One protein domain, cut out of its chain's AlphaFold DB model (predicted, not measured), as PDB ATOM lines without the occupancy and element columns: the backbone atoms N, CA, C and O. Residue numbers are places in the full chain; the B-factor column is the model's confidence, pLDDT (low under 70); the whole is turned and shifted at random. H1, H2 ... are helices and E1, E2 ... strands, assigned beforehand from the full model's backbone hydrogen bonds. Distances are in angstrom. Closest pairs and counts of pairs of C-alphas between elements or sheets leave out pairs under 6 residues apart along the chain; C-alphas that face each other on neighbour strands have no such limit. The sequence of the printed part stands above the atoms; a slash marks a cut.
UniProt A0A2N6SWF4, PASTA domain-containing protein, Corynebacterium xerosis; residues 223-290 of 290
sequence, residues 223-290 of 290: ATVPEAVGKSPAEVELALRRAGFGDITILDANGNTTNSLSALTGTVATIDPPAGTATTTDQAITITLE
ATOM      1  N   ALA A 223     -45.262 -33.536 -15.773       86.25
ATOM      2  CA  ALA A 223     -45.468 -33.261 -17.188       86.25
ATOM      3  C   ALA A 223     -44.180 -32.726 -17.833       86.25
ATOM      4  O   ALA A 223     -43.356 -32.065 -17.200       86.25
ATOM      5  N   THR A 224     -43.984 -32.999 -19.121       90.88
ATOM      6  CA  THR A 224     -42.824 -32.487 -19.864       90.88
ATOM      7  C   THR A 224     -43.114 -31.098 -20.428       90.88
ATOM      8  O   THR A 224     -44.116 -30.908 -21.119       90.88
ATOM      9  N   VAL A 225     -42.212 -30.142 -20.196       91.38
ATOM     10  CA  VAL A 225     -42.271 -28.808 -20.807       91.38
ATOM     11  C   VAL A 225     -42.182 -28.947 -22.338       91.38
ATOM     12  O   VAL A 225     -41.213 -29.532 -22.837       91.38
ATOM     13  N   PRO A 226     -43.159 -28.436 -23.109       89.25
ATOM     14  CA  PRO A 226     -43.174 -28.552 -24.560       89.25
ATOM     15  C   PRO A 226     -42.089 -27.690 -25.218       89.25
ATOM     16  O   PRO A 226     -41.671 -26.665 -24.683       89.25
ATOM     17  N   GLU A 227     -41.684 -28.077 -26.430       91.31
ATOM     18  CA  GLU A 227     -40.781 -27.267 -27.253       91.31
ATOM     19  C   GLU A 227     -41.402 -25.898 -27.547       91.31
ATOM     20  O   GLU A 227     -42.514 -25.829 -28.088       91.31
ATOM     21  N   ALA A 228     -40.679 -24.832 -27.203       88.38
ATOM     22  CA  ALA A 228     -41.203 -23.469 -27.162       88.38
ATOM     23  C   ALA A 228     -40.461 -22.493 -28.083       88.38
ATOM     24  O   ALA A 228     -41.084 -21.572 -28.608       88.38
ATOM     25  N   VAL A 229     -39.153 -22.679 -28.292       89.25
ATOM     26  CA  VAL A 229     -38.296 -21.673 -28.939       89.25
ATOM     27  C   VAL A 229     -38.702 -21.455 -30.401       89.25
ATOM     28  O   VAL A 229     -38.976 -22.401 -31.139       89.25
ATOM     29  N   GLY A 230     -38.767 -20.190 -30.824       84.62
ATOM     30  CA  GLY A 230     -39.139 -19.787 -32.184       84.62
ATOM     31  C   GLY A 230     -40.625 -19.947 -32.535       84.62
ATOM     32  O   GLY A 230     -41.009 -19.681 -33.675       84.62
ATOM     33  N   LYS A 231     -41.476 -20.360 -31.587       89.62
ATOM     34  CA  LYS A 231     -42.938 -20.422 -31.762       89.62
ATOM     35  C   LYS A 231     -43.620 -19.136 -31.308       89.62
ATOM     36  O   LYS A 231     -43.017 -18.291 -30.646       89.62
ATOM     37  N   SER A 232     -44.908 -19.011 -31.634       89.38
ATOM     38  CA  SER A 232     -45.741 -17.932 -31.096       89.38
ATOM     39  C   SER A 232     -46.067 -18.174 -29.610       89.38
ATOM     40  O   SER A 232     -46.380 -19.309 -29.237       89.38
ATOM     41  N   PRO A 233     -46.065 -17.140 -28.748       88.25
ATOM     42  CA  PRO A 233     -46.369 -17.306 -27.325       88.25
ATOM     43  C   PRO A 233     -47.762 -17.885 -27.054       88.25
ATOM     44  O   PRO A 233     -47.925 -18.655 -26.115       88.25
ATOM     45  N   ALA A 234     -48.755 -17.589 -27.899       87.81
ATOM     46  CA  ALA A 234     -50.097 -18.164 -27.781       87.81
ATOM     47  C   ALA A 234     -50.135 -19.682 -28.063       87.81
ATOM     48  O   ALA A 234     -50.907 -20.403 -27.433       87.81
ATOM     49  N   GLU A 235     -49.298 -20.187 -28.976       90.06
ATOM     50  CA  GLU A 235     -49.155 -21.629 -29.218       90.06
ATOM     51  C   GLU A 235     -48.474 -22.325 -28.034       90.06
ATOM     52  O   GLU A 235     -48.921 -23.390 -27.606       90.06
ATOM     53  N   VAL A 236     -47.425 -21.707 -27.478       91.00
ATOM     54  CA  VAL A 236     -46.688 -22.241 -26.324       91.00
ATOM     55  C   VAL A 236     -47.556 -22.243 -25.067       91.00
ATOM     56  O   VAL A 236     -47.634 -23.275 -24.403       91.00
ATOM     57  N   GLU A 237     -48.277 -21.154 -24.771       89.75
ATOM     58  CA  GLU A 237     -49.224 -21.126 -23.651       89.75
ATOM     59  C   GLU A 237     -50.297 -22.211 -23.823       89.75
ATOM     60  O   GLU A 237     -50.539 -22.987 -22.903       89.75
ATOM     61  N   LEU A 238     -50.900 -22.346 -25.011       89.00
ATOM     62  CA  LEU A 238     -51.910 -23.379 -25.255       89.00
ATOM     63  C   LEU A 238     -51.349 -24.802 -25.084       89.00
ATOM     64  O   LEU A 238     -52.048 -25.674 -24.563       89.00
ATOM     65  N   ALA A 239     -50.106 -25.052 -25.502       89.50
ATOM     66  CA  ALA A 239     -49.435 -26.334 -25.297       89.50
ATOM     67  C   ALA A 239     -49.183 -26.617 -23.805       89.50
ATOM     68  O   ALA A 239     -49.455 -27.725 -23.345       89.50
ATOM     69  N   LEU A 240     -48.741 -25.613 -23.045       90.81
ATOM     70  CA  LEU A 240     -48.533 -25.698 -21.597       90.81
ATOM     71  C   LEU A 240     -49.845 -25.958 -20.840       90.81
ATOM     72  O   LEU A 240     -49.917 -26.898 -20.052       90.81
ATOM     73  N   ARG A 241     -50.910 -25.205 -21.146       89.12
ATOM     74  CA  ARG A 241     -52.253 -25.406 -20.570       89.12
ATOM     75  C   ARG A 241     -52.758 -26.832 -20.813       89.12
ATOM     76  O   ARG A 241     -53.271 -27.467 -19.900       89.12
ATOM     77  N   ARG A 242     -52.565 -27.366 -22.029       87.56
ATOM     78  CA  ARG A 242     -52.919 -28.756 -22.387       87.56
ATOM     79  C   ARG A 242     -52.079 -29.806 -21.659       87.56
ATOM     80  O   ARG A 242     -52.597 -30.877 -21.371       87.56
ATOM     81  N   ALA A 243     -50.815 -29.505 -21.366       86.94
ATOM     82  CA  ALA A 243     -49.949 -30.343 -20.539       86.94
ATOM     83  C   ALA A 243     -50.248 -30.218 -19.026       86.94
ATOM     84  O   ALA A 243     -49.651 -30.934 -18.232       86.94
ATOM     85  N   GLY A 244     -51.190 -29.350 -18.632       86.88
ATOM     86  CA  GLY A 244     -51.651 -29.178 -17.253       86.88
ATOM     87  C   GLY A 244     -51.007 -28.019 -16.490       86.88
ATOM     88  O   GLY A 244     -51.401 -27.773 -15.354       86.88
ATOM     89  N   PHE A 245     -50.064 -27.283 -17.088       89.75
ATOM     90  CA  PHE A 245     -49.397 -26.160 -16.425       89.75
ATOM     91  C   PHE A 245     -50.368 -24.992 -16.187       89.75
ATOM     92  O   PHE A 245     -50.966 -24.441 -17.121       89.75
ATOM     93  N   GLY A 246     -50.540 -24.628 -14.913       84.88
ATOM     94  CA  GLY A 246     -51.469 -23.582 -14.472       84.88
ATOM     95  C   GLY A 246     -50.832 -22.198 -14.328       84.88
ATOM     96  O   GLY A 246     -51.450 -21.197 -14.705       84.88
ATOM     97  N   ASP A 247     -49.607 -22.143 -13.810       90.31
ATOM     98  CA  ASP A 247     -48.869 -20.906 -13.555       90.31
ATOM     99  C   ASP A 247     -47.908 -20.623 -14.719       90.31
ATOM    100  O   ASP A 247     -46.870 -21.267 -14.870       90.31
ATOM    101  N   ILE A 248     -48.307 -19.704 -15.603       91.25
ATOM    102  CA  ILE A 248     -47.562 -19.342 -16.813       91.25
ATOM    103  C   ILE A 248     -47.408 -17.822 -16.842       91.25
ATOM    104  O   ILE A 248     -48.394 -17.091 -16.949       91.25
ATOM    105  N   THR A 249     -46.164 -17.358 -16.795       93.12
ATOM    106  CA  THR A 249     -45.781 -15.949 -16.915       93.12
ATOM    107  C   THR A 249     -45.098 -15.715 -18.259       93.12
ATOM    108  O   THR A 249     -44.232 -16.487 -18.664       93.12
ATOM    109  N   ILE A 250     -45.459 -14.635 -18.955       92.12
ATOM    110  CA  ILE A 250     -44.848 -14.250 -20.235       92.12
ATOM    111  C   ILE A 250     -44.177 -12.893 -20.067       92.12
ATOM    112  O   ILE A 250     -44.810 -11.940 -19.614       92.12
ATOM    113  N   LEU A 251     -42.902 -12.818 -20.438       92.44
ATOM    114  CA  LEU A 251     -42.048 -11.642 -20.350       92.44
ATOM    115  C   LEU A 251     -41.688 -11.142 -21.753       92.44
ATOM    116  O   LEU A 251     -41.280 -11.928 -22.608       92.44
ATOM    117  N   ASP A 252     -41.809  -9.837 -21.989       89.25
ATOM    118  CA  ASP A 252     -41.264  -9.197 -23.188       89.25
ATOM    119  C   ASP A 252     -39.719  -9.232 -23.200       89.25
ATOM    120  O   ASP A 252     -39.076  -9.580 -22.207       89.25
ATOM    121  N   ALA A 253     -39.108  -8.817 -24.313       85.94
ATOM    122  CA  ALA A 253     -37.650  -8.731 -24.456       85.94
ATOM    123  C   ALA A 253     -36.957  -7.789 -23.440       85.94
ATOM    124  O   ALA A 253     -35.732  -7.795 -23.317       85.94
ATOM    125  N   ASN A 254     -37.721  -6.971 -22.705       85.94
ATOM    126  CA  ASN A 254     -37.237  -6.077 -21.653       85.94
ATOM    127  C   ASN A 254     -37.455  -6.651 -20.234       85.94
ATOM    128  O   ASN A 254     -37.061  -6.009 -19.259       85.94
ATOM    129  N   GLY A 255     -38.083  -7.826 -20.102       85.81
ATOM    130  CA  GLY A 255     -38.427  -8.461 -18.827       85.81
ATOM    131  C   GLY A 255     -39.751  -8.002 -18.198       85.81
ATOM    132  O   GLY A 255     -39.997  -8.312 -17.033       85.81
ATOM    133  N   ASN A 256     -40.607  -7.270 -18.918       89.75
ATOM    134  CA  ASN A 256     -41.930  -6.860 -18.431       89.75
ATOM    135  C   ASN A 256     -42.968  -7.957 -18.669       89.75
ATOM    136  O   ASN A 256     -43.005  -8.551 -19.745       89.75
ATOM    137  N   THR A 257     -43.886  -8.161 -17.724       89.38
ATOM    138  CA  THR A 257     -45.010  -9.081 -17.920       89.38
ATOM    139  C   THR A 257     -45.951  -8.605 -19.031       89.38
ATOM    140  O   THR A 257     -46.320  -7.432 -19.108       89.38
ATOM    141  N   THR A 258     -46.349  -9.526 -19.907       86.88
ATOM    142  CA  THR A 258     -47.222  -9.264 -21.060       86.88
ATOM    143  C   THR A 258     -48.197 -10.419 -21.297       86.88
ATOM    144  O   THR A 258     -48.071 -11.488 -20.706       86.88
ATOM    145  N   ASN A 259     -49.189 -10.209 -22.162       82.25
ATOM    146  CA  ASN A 259     -50.184 -11.220 -22.521       82.25
ATOM    147  C   ASN A 259     -49.856 -11.860 -23.876       82.25
ATOM    148  O   ASN A 259     -49.450 -11.166 -24.808       82.25
ATOM    149  N   SER A 260     -50.170 -13.145 -24.042       73.56
ATOM    150  CA  SER A 260     -49.983 -13.930 -25.279       73.56
ATOM    151  C   SER A 260     -50.594 -13.270 -26.525       73.56
ATOM    152  O   SER A 260     -50.046 -13.367 -27.619       73.56
ATOM    153  N   LEU A 261     -51.717 -12.562 -26.349       68.88
ATOM    154  CA  LEU A 261     -52.399 -11.803 -27.404       68.88
ATOM    155  C   LEU A 261     -51.696 -10.480 -27.741       68.88
ATOM    156  O   LEU A 261     -51.662 -10.080 -28.899       68.88
ATOM    157  N   SER A 262     -51.113  -9.801 -26.750       66.38
ATOM    158  CA  SER A 262     -50.297  -8.597 -26.968       66.38
ATOM    159  C   SER A 262     -48.958  -8.942 -27.628       66.38
ATOM    160  O   SER A 262     -48.417  -8.146 -28.388       66.38
ATOM    161  N   ALA A 263     -48.464 -10.153 -27.373       69.25
ATOM    162  CA  ALA A 263     -47.231 -10.711 -27.904       69.25
ATOM    163  C   ALA A 263     -47.391 -11.469 -29.241       69.25
ATOM    164  O   ALA A 263     -46.458 -12.138 -29.675       69.25
ATOM    165  N   LEU A 264     -48.545 -11.370 -29.917       64.44
ATOM    166  CA  LEU A 264     -48.878 -12.135 -31.136       64.44
ATOM    167  C   LEU A 264     -47.880 -11.986 -32.303       64.44
ATOM    168  O   LEU A 264     -47.864 -12.827 -33.198       64.44
ATOM    169  N   THR A 265     -47.080 -10.918 -32.319       68.88
ATOM    170  CA  THR A 265     -46.045 -10.656 -33.335       68.88
ATOM    171  C   THR A 265     -44.635 -11.072 -32.913       68.88
ATOM    172  O   THR A 265     -43.723 -10.957 -33.726       68.88
ATOM    173  N   GLY A 266     -44.443 -11.485 -31.658       76.94
ATOM    174  CA  GLY A 266     -43.160 -11.918 -31.111       76.94
ATOM    175  C   GLY A 266     -42.977 -13.433 -31.169       76.94
ATOM    176  O   GLY A 266     -43.940 -14.201 -31.238       76.94
ATOM    177  N   THR A 267     -41.722 -13.853 -31.114       88.69
ATOM    178  CA  THR A 267     -41.281 -15.246 -31.010       88.69
ATOM    179  C   THR A 267     -40.787 -15.525 -29.596       88.69
ATOM    180  O   THR A 267     -40.254 -14.642 -28.928       88.69
ATOM    181  N   VAL A 268     -40.968 -16.754 -29.112       90.62
ATOM    182  CA  VAL A 268     -40.386 -17.174 -27.832       90.62
ATOM    183  C   VAL A 268     -38.878 -17.369 -27.997       90.62
ATOM    184  O   VAL A 268     -38.445 -18.235 -28.759       90.62
ATOM    185  N   ALA A 269     -38.092 -16.590 -27.256       90.06
ATOM    186  CA  ALA A 269     -36.640 -16.700 -27.176       90.06
ATOM    187  C   ALA A 269     -36.224 -17.876 -26.280       90.06
ATOM    188  O   ALA A 269     -35.398 -18.707 -26.657       90.06
ATOM    189  N   THR A 270     -36.806 -17.947 -25.080       92.44
ATOM    190  CA  THR A 270     -36.482 -18.945 -24.055       92.44
ATOM    191  C   THR A 270     -37.711 -19.314 -23.228       92.44
ATOM    192  O   THR A 270     -38.672 -18.551 -23.119       92.44
ATOM    193  N   ILE A 271     -37.663 -20.499 -22.624       92.75
ATOM    194  CA  ILE A 271     -38.624 -20.973 -21.629       92.75
ATOM    195  C   ILE A 271     -37.846 -21.494 -20.415       92.75
ATOM    196  O   ILE A 271     -36.783 -22.097 -20.584       92.75
ATOM    197  N   ASP A 272     -38.348 -21.225 -19.215       93.00
ATOM    198  CA  ASP A 272     -37.797 -21.688 -17.942       93.00
ATOM    199  C   ASP A 272     -38.916 -22.323 -17.095       93.00
ATOM    200  O   ASP A 272     -39.932 -21.657 -16.872       93.00
ATOM    201  N   PRO A 273     -38.782 -23.579 -16.625       92.94
ATOM    202  CA  PRO A 273     -37.737 -24.554 -16.961       92.94
ATOM    203  C   PRO A 273     -37.644 -24.855 -18.471       92.94
ATOM    204  O   PRO A 273     -38.629 -24.700 -19.196       92.94
ATOM    205  N   PRO A 274     -36.469 -25.280 -18.975       91.88
ATOM    206  CA  PRO A 274     -36.242 -25.450 -20.407       91.88
ATOM    207  C   PRO A 274     -37.081 -26.582 -21.009       91.88
ATOM    208  O   PRO A 274     -37.414 -27.564 -20.338       91.88
ATOM    209  N   ALA A 275     -37.379 -26.469 -22.305       90.81
ATOM    210  CA  ALA A 275     -38.108 -27.481 -23.062       90.81
ATOM    211  C   ALA A 275     -37.494 -28.885 -22.907       90.81
ATOM    212  O   ALA A 275     -36.274 -29.053 -22.852       90.81
ATOM    213  N   GLY A 276     -38.352 -29.902 -22.818       89.06
ATOM    214  CA  GLY A 276     -37.950 -31.284 -22.548       89.06
ATOM    215  C   GLY A 276     -37.689 -31.606 -21.070       89.06
ATOM    216  O   GLY A 276     -37.515 -32.778 -20.744       89.06
ATOM    217  N   THR A 277     -37.705 -30.620 -20.164       91.19
ATOM    218  CA  THR A 277     -37.658 -30.877 -18.714       91.19
ATOM    219  C   THR A 277     -38.964 -31.527 -18.265       91.19
ATOM    220  O   THR A 277     -40.040 -31.010 -18.558       91.19
ATOM    221  N   ALA A 278     -38.887 -32.649 -17.550       89.88
ATOM    222  CA  ALA A 278     -40.020 -33.183 -16.800       89.88
ATOM    223  C   ALA A 278     -40.112 -32.440 -15.462       89.88
ATOM    224  O   ALA A 278     -39.115 -32.338 -14.747       89.88
ATOM    225  N   THR A 279     -41.276 -31.869 -15.157       91.44
ATOM    226  CA  THR A 279     -41.525 -31.190 -13.883       91.44
ATOM    227  C   THR A 279     -43.004 -31.223 -13.514       91.44
ATOM    228  O   THR A 279     -43.846 -31.635 -14.306       91.44
ATOM    229  N   THR A 280     -43.336 -30.814 -12.299       89.00
ATOM    230  CA  THR A 280     -44.703 -30.817 -11.795       89.00
ATOM    231  C   THR A 280     -45.551 -29.690 -12.398       89.00
ATOM    232  O   THR A 280     -45.073 -28.582 -12.640       89.00
ATOM    233  N   THR A 281     -46.836 -29.958 -12.649       86.50
ATOM    234  CA  THR A 281     -47.790 -29.014 -13.273       86.50
ATOM    235  C   THR A 281     -48.082 -27.746 -12.459       86.50
ATOM    236  O   THR A 281     -48.650 -26.789 -12.995       86.50
ATOM    237  N   ASP A 282     -47.696 -27.724 -11.183       86.88
ATOM    238  CA  ASP A 282     -47.758 -26.571 -10.281       86.88
ATOM    239  C   ASP A 282     -46.503 -25.680 -10.327       86.88
ATOM    240  O   ASP A 282     -46.525 -24.586  -9.760       86.88
ATOM    241  N   GLN A 283     -45.424 -26.093 -11.007       89.12
ATOM    242  CA  GLN A 283     -44.258 -25.232 -11.188       89.12
ATOM    243  C   GLN A 283     -44.593 -24.051 -12.111       89.12
ATOM    244  O   GLN A 283     -45.085 -24.230 -13.226       89.12
ATOM    245  N   ALA A 284     -44.228 -22.845 -11.667       91.94
ATOM    246  CA  ALA A 284     -44.268 -21.633 -12.473       91.94
ATOM    247  C   ALA A 284     -43.399 -21.763 -13.735       91.94
ATOM    248  O   ALA A 284     -42.189 -21.997 -13.649       91.94
ATOM    249  N   ILE A 285     -44.017 -21.564 -14.899       93.44
ATOM    250  CA  ILE A 285     -43.359 -21.554 -16.205       93.44
ATOM    251  C   ILE A 285     -43.185 -20.108 -16.668       93.44
ATOM    252  O   ILE A 285     -44.161 -19.368 -16.787       93.44
ATOM    253  N   THR A 286     -41.956 -19.706 -16.980       94.25
ATOM    254  CA  THR A 286     -41.645 -18.376 -17.523       94.25
ATOM    255  C   THR A 286     -41.272 -18.476 -18.998       94.25
ATOM    256  O   THR A 286     -40.345 -19.192 -19.370       94.25
ATOM    257  N   ILE A 287     -41.974 -17.733 -19.847       92.31
ATOM    258  CA  ILE A 287     -41.710 -17.600 -21.283       92.31
ATOM    259  C   ILE A 287     -41.089 -16.223 -21.517       92.31
ATOM    260  O   ILE A 287     -41.692 -15.223 -21.141       92.31
ATOM    261  N   THR A 288     -39.927 -16.148 -22.164       92.94
ATOM    262  CA  THR A 288     -39.302 -14.870 -22.561       92.94
ATOM    263  C   THR A 288     -39.349 -14.718 -24.076       92.94
ATOM    264  O   THR A 288     -39.128 -15.687 -24.807       92.94
ATOM    265  N   LEU A 289     -39.646 -13.513 -24.553       91.88
ATOM    266  CA  LEU A 289     -39.794 -13.186 -25.972       91.88
ATOM    267  C   LEU A 289     -38.534 -12.535 -26.564       91.88
ATOM    268  O   LEU A 289     -37.731 -11.961 -25.829       91.88
ATOM    269  N   GLU A 290     -38.387 -12.633 -27.888       85.38
ATOM    270  CA  GLU A 290     -37.405 -11.880 -28.698       85.38
ATOM    271  C   GLU A 290     -37.817 -10.413 -28.936       85.38
ATOM    272  O   GLU A 290     -39.039 -10.131 -29.002       85.38
TER     273      GLU A 290
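This is residues 223 to 290 of the 290 residues of the protein "PASTA domain-containing protein" of Corynebacterium xerosis (UniProt A0A2N6SWF4). Regular structure is scarce in this small two-layer domain: helix H1 covers one face of a three-stranded sheet, E1 E4 E2, with the loop of residues 252 to 267 at one end and short E3 at the other. The 68 printed residues, 27 in named elements, run H1 E1 E2 E3 E4; sheet and class are mixed. It is compact, radius of gyration of the C-alphas 10.6 A, spanning 28 by 18 by 18 A.

E1 is residues 248 to 251, 10.1 A; E4, 285 to 289, 13.3 A, ends at C-alpha (-39.794, -13.186, -25.972); E2 is 268 to 272, 11.2 A. H1, 233 to 242, 14.1 A, begins at C-alpha (-46.369, -17.306, -27.325). E3 is 278 to 280.

Inner strand E4 is parallel to E1 at 25 degrees (N 249 and O 285, 2.8 A) and antiparallel to E2 at 157 degrees (N 288 and O 270, 2.9 A), these atoms within hydrogen-bond range. H1 is on the sheet, height over the sheet 9.5 A, over E4, along the strands at 9 degrees to E4 on the local plane; the closest C-alphas of H1 and E4, those of Pro 233 and Ile 287, are 7.6 A apart. Every O i to N i+4 pair in H1 is within hydrogen-bond range. E3 pairs with no named strand.

The farthest C-alphas, Thr 265 and Thr 280, are 29.5 A apart. The printed part has no cut; the E1 to E2 link is long. Residues 261 to 265 are under pLDDT 70.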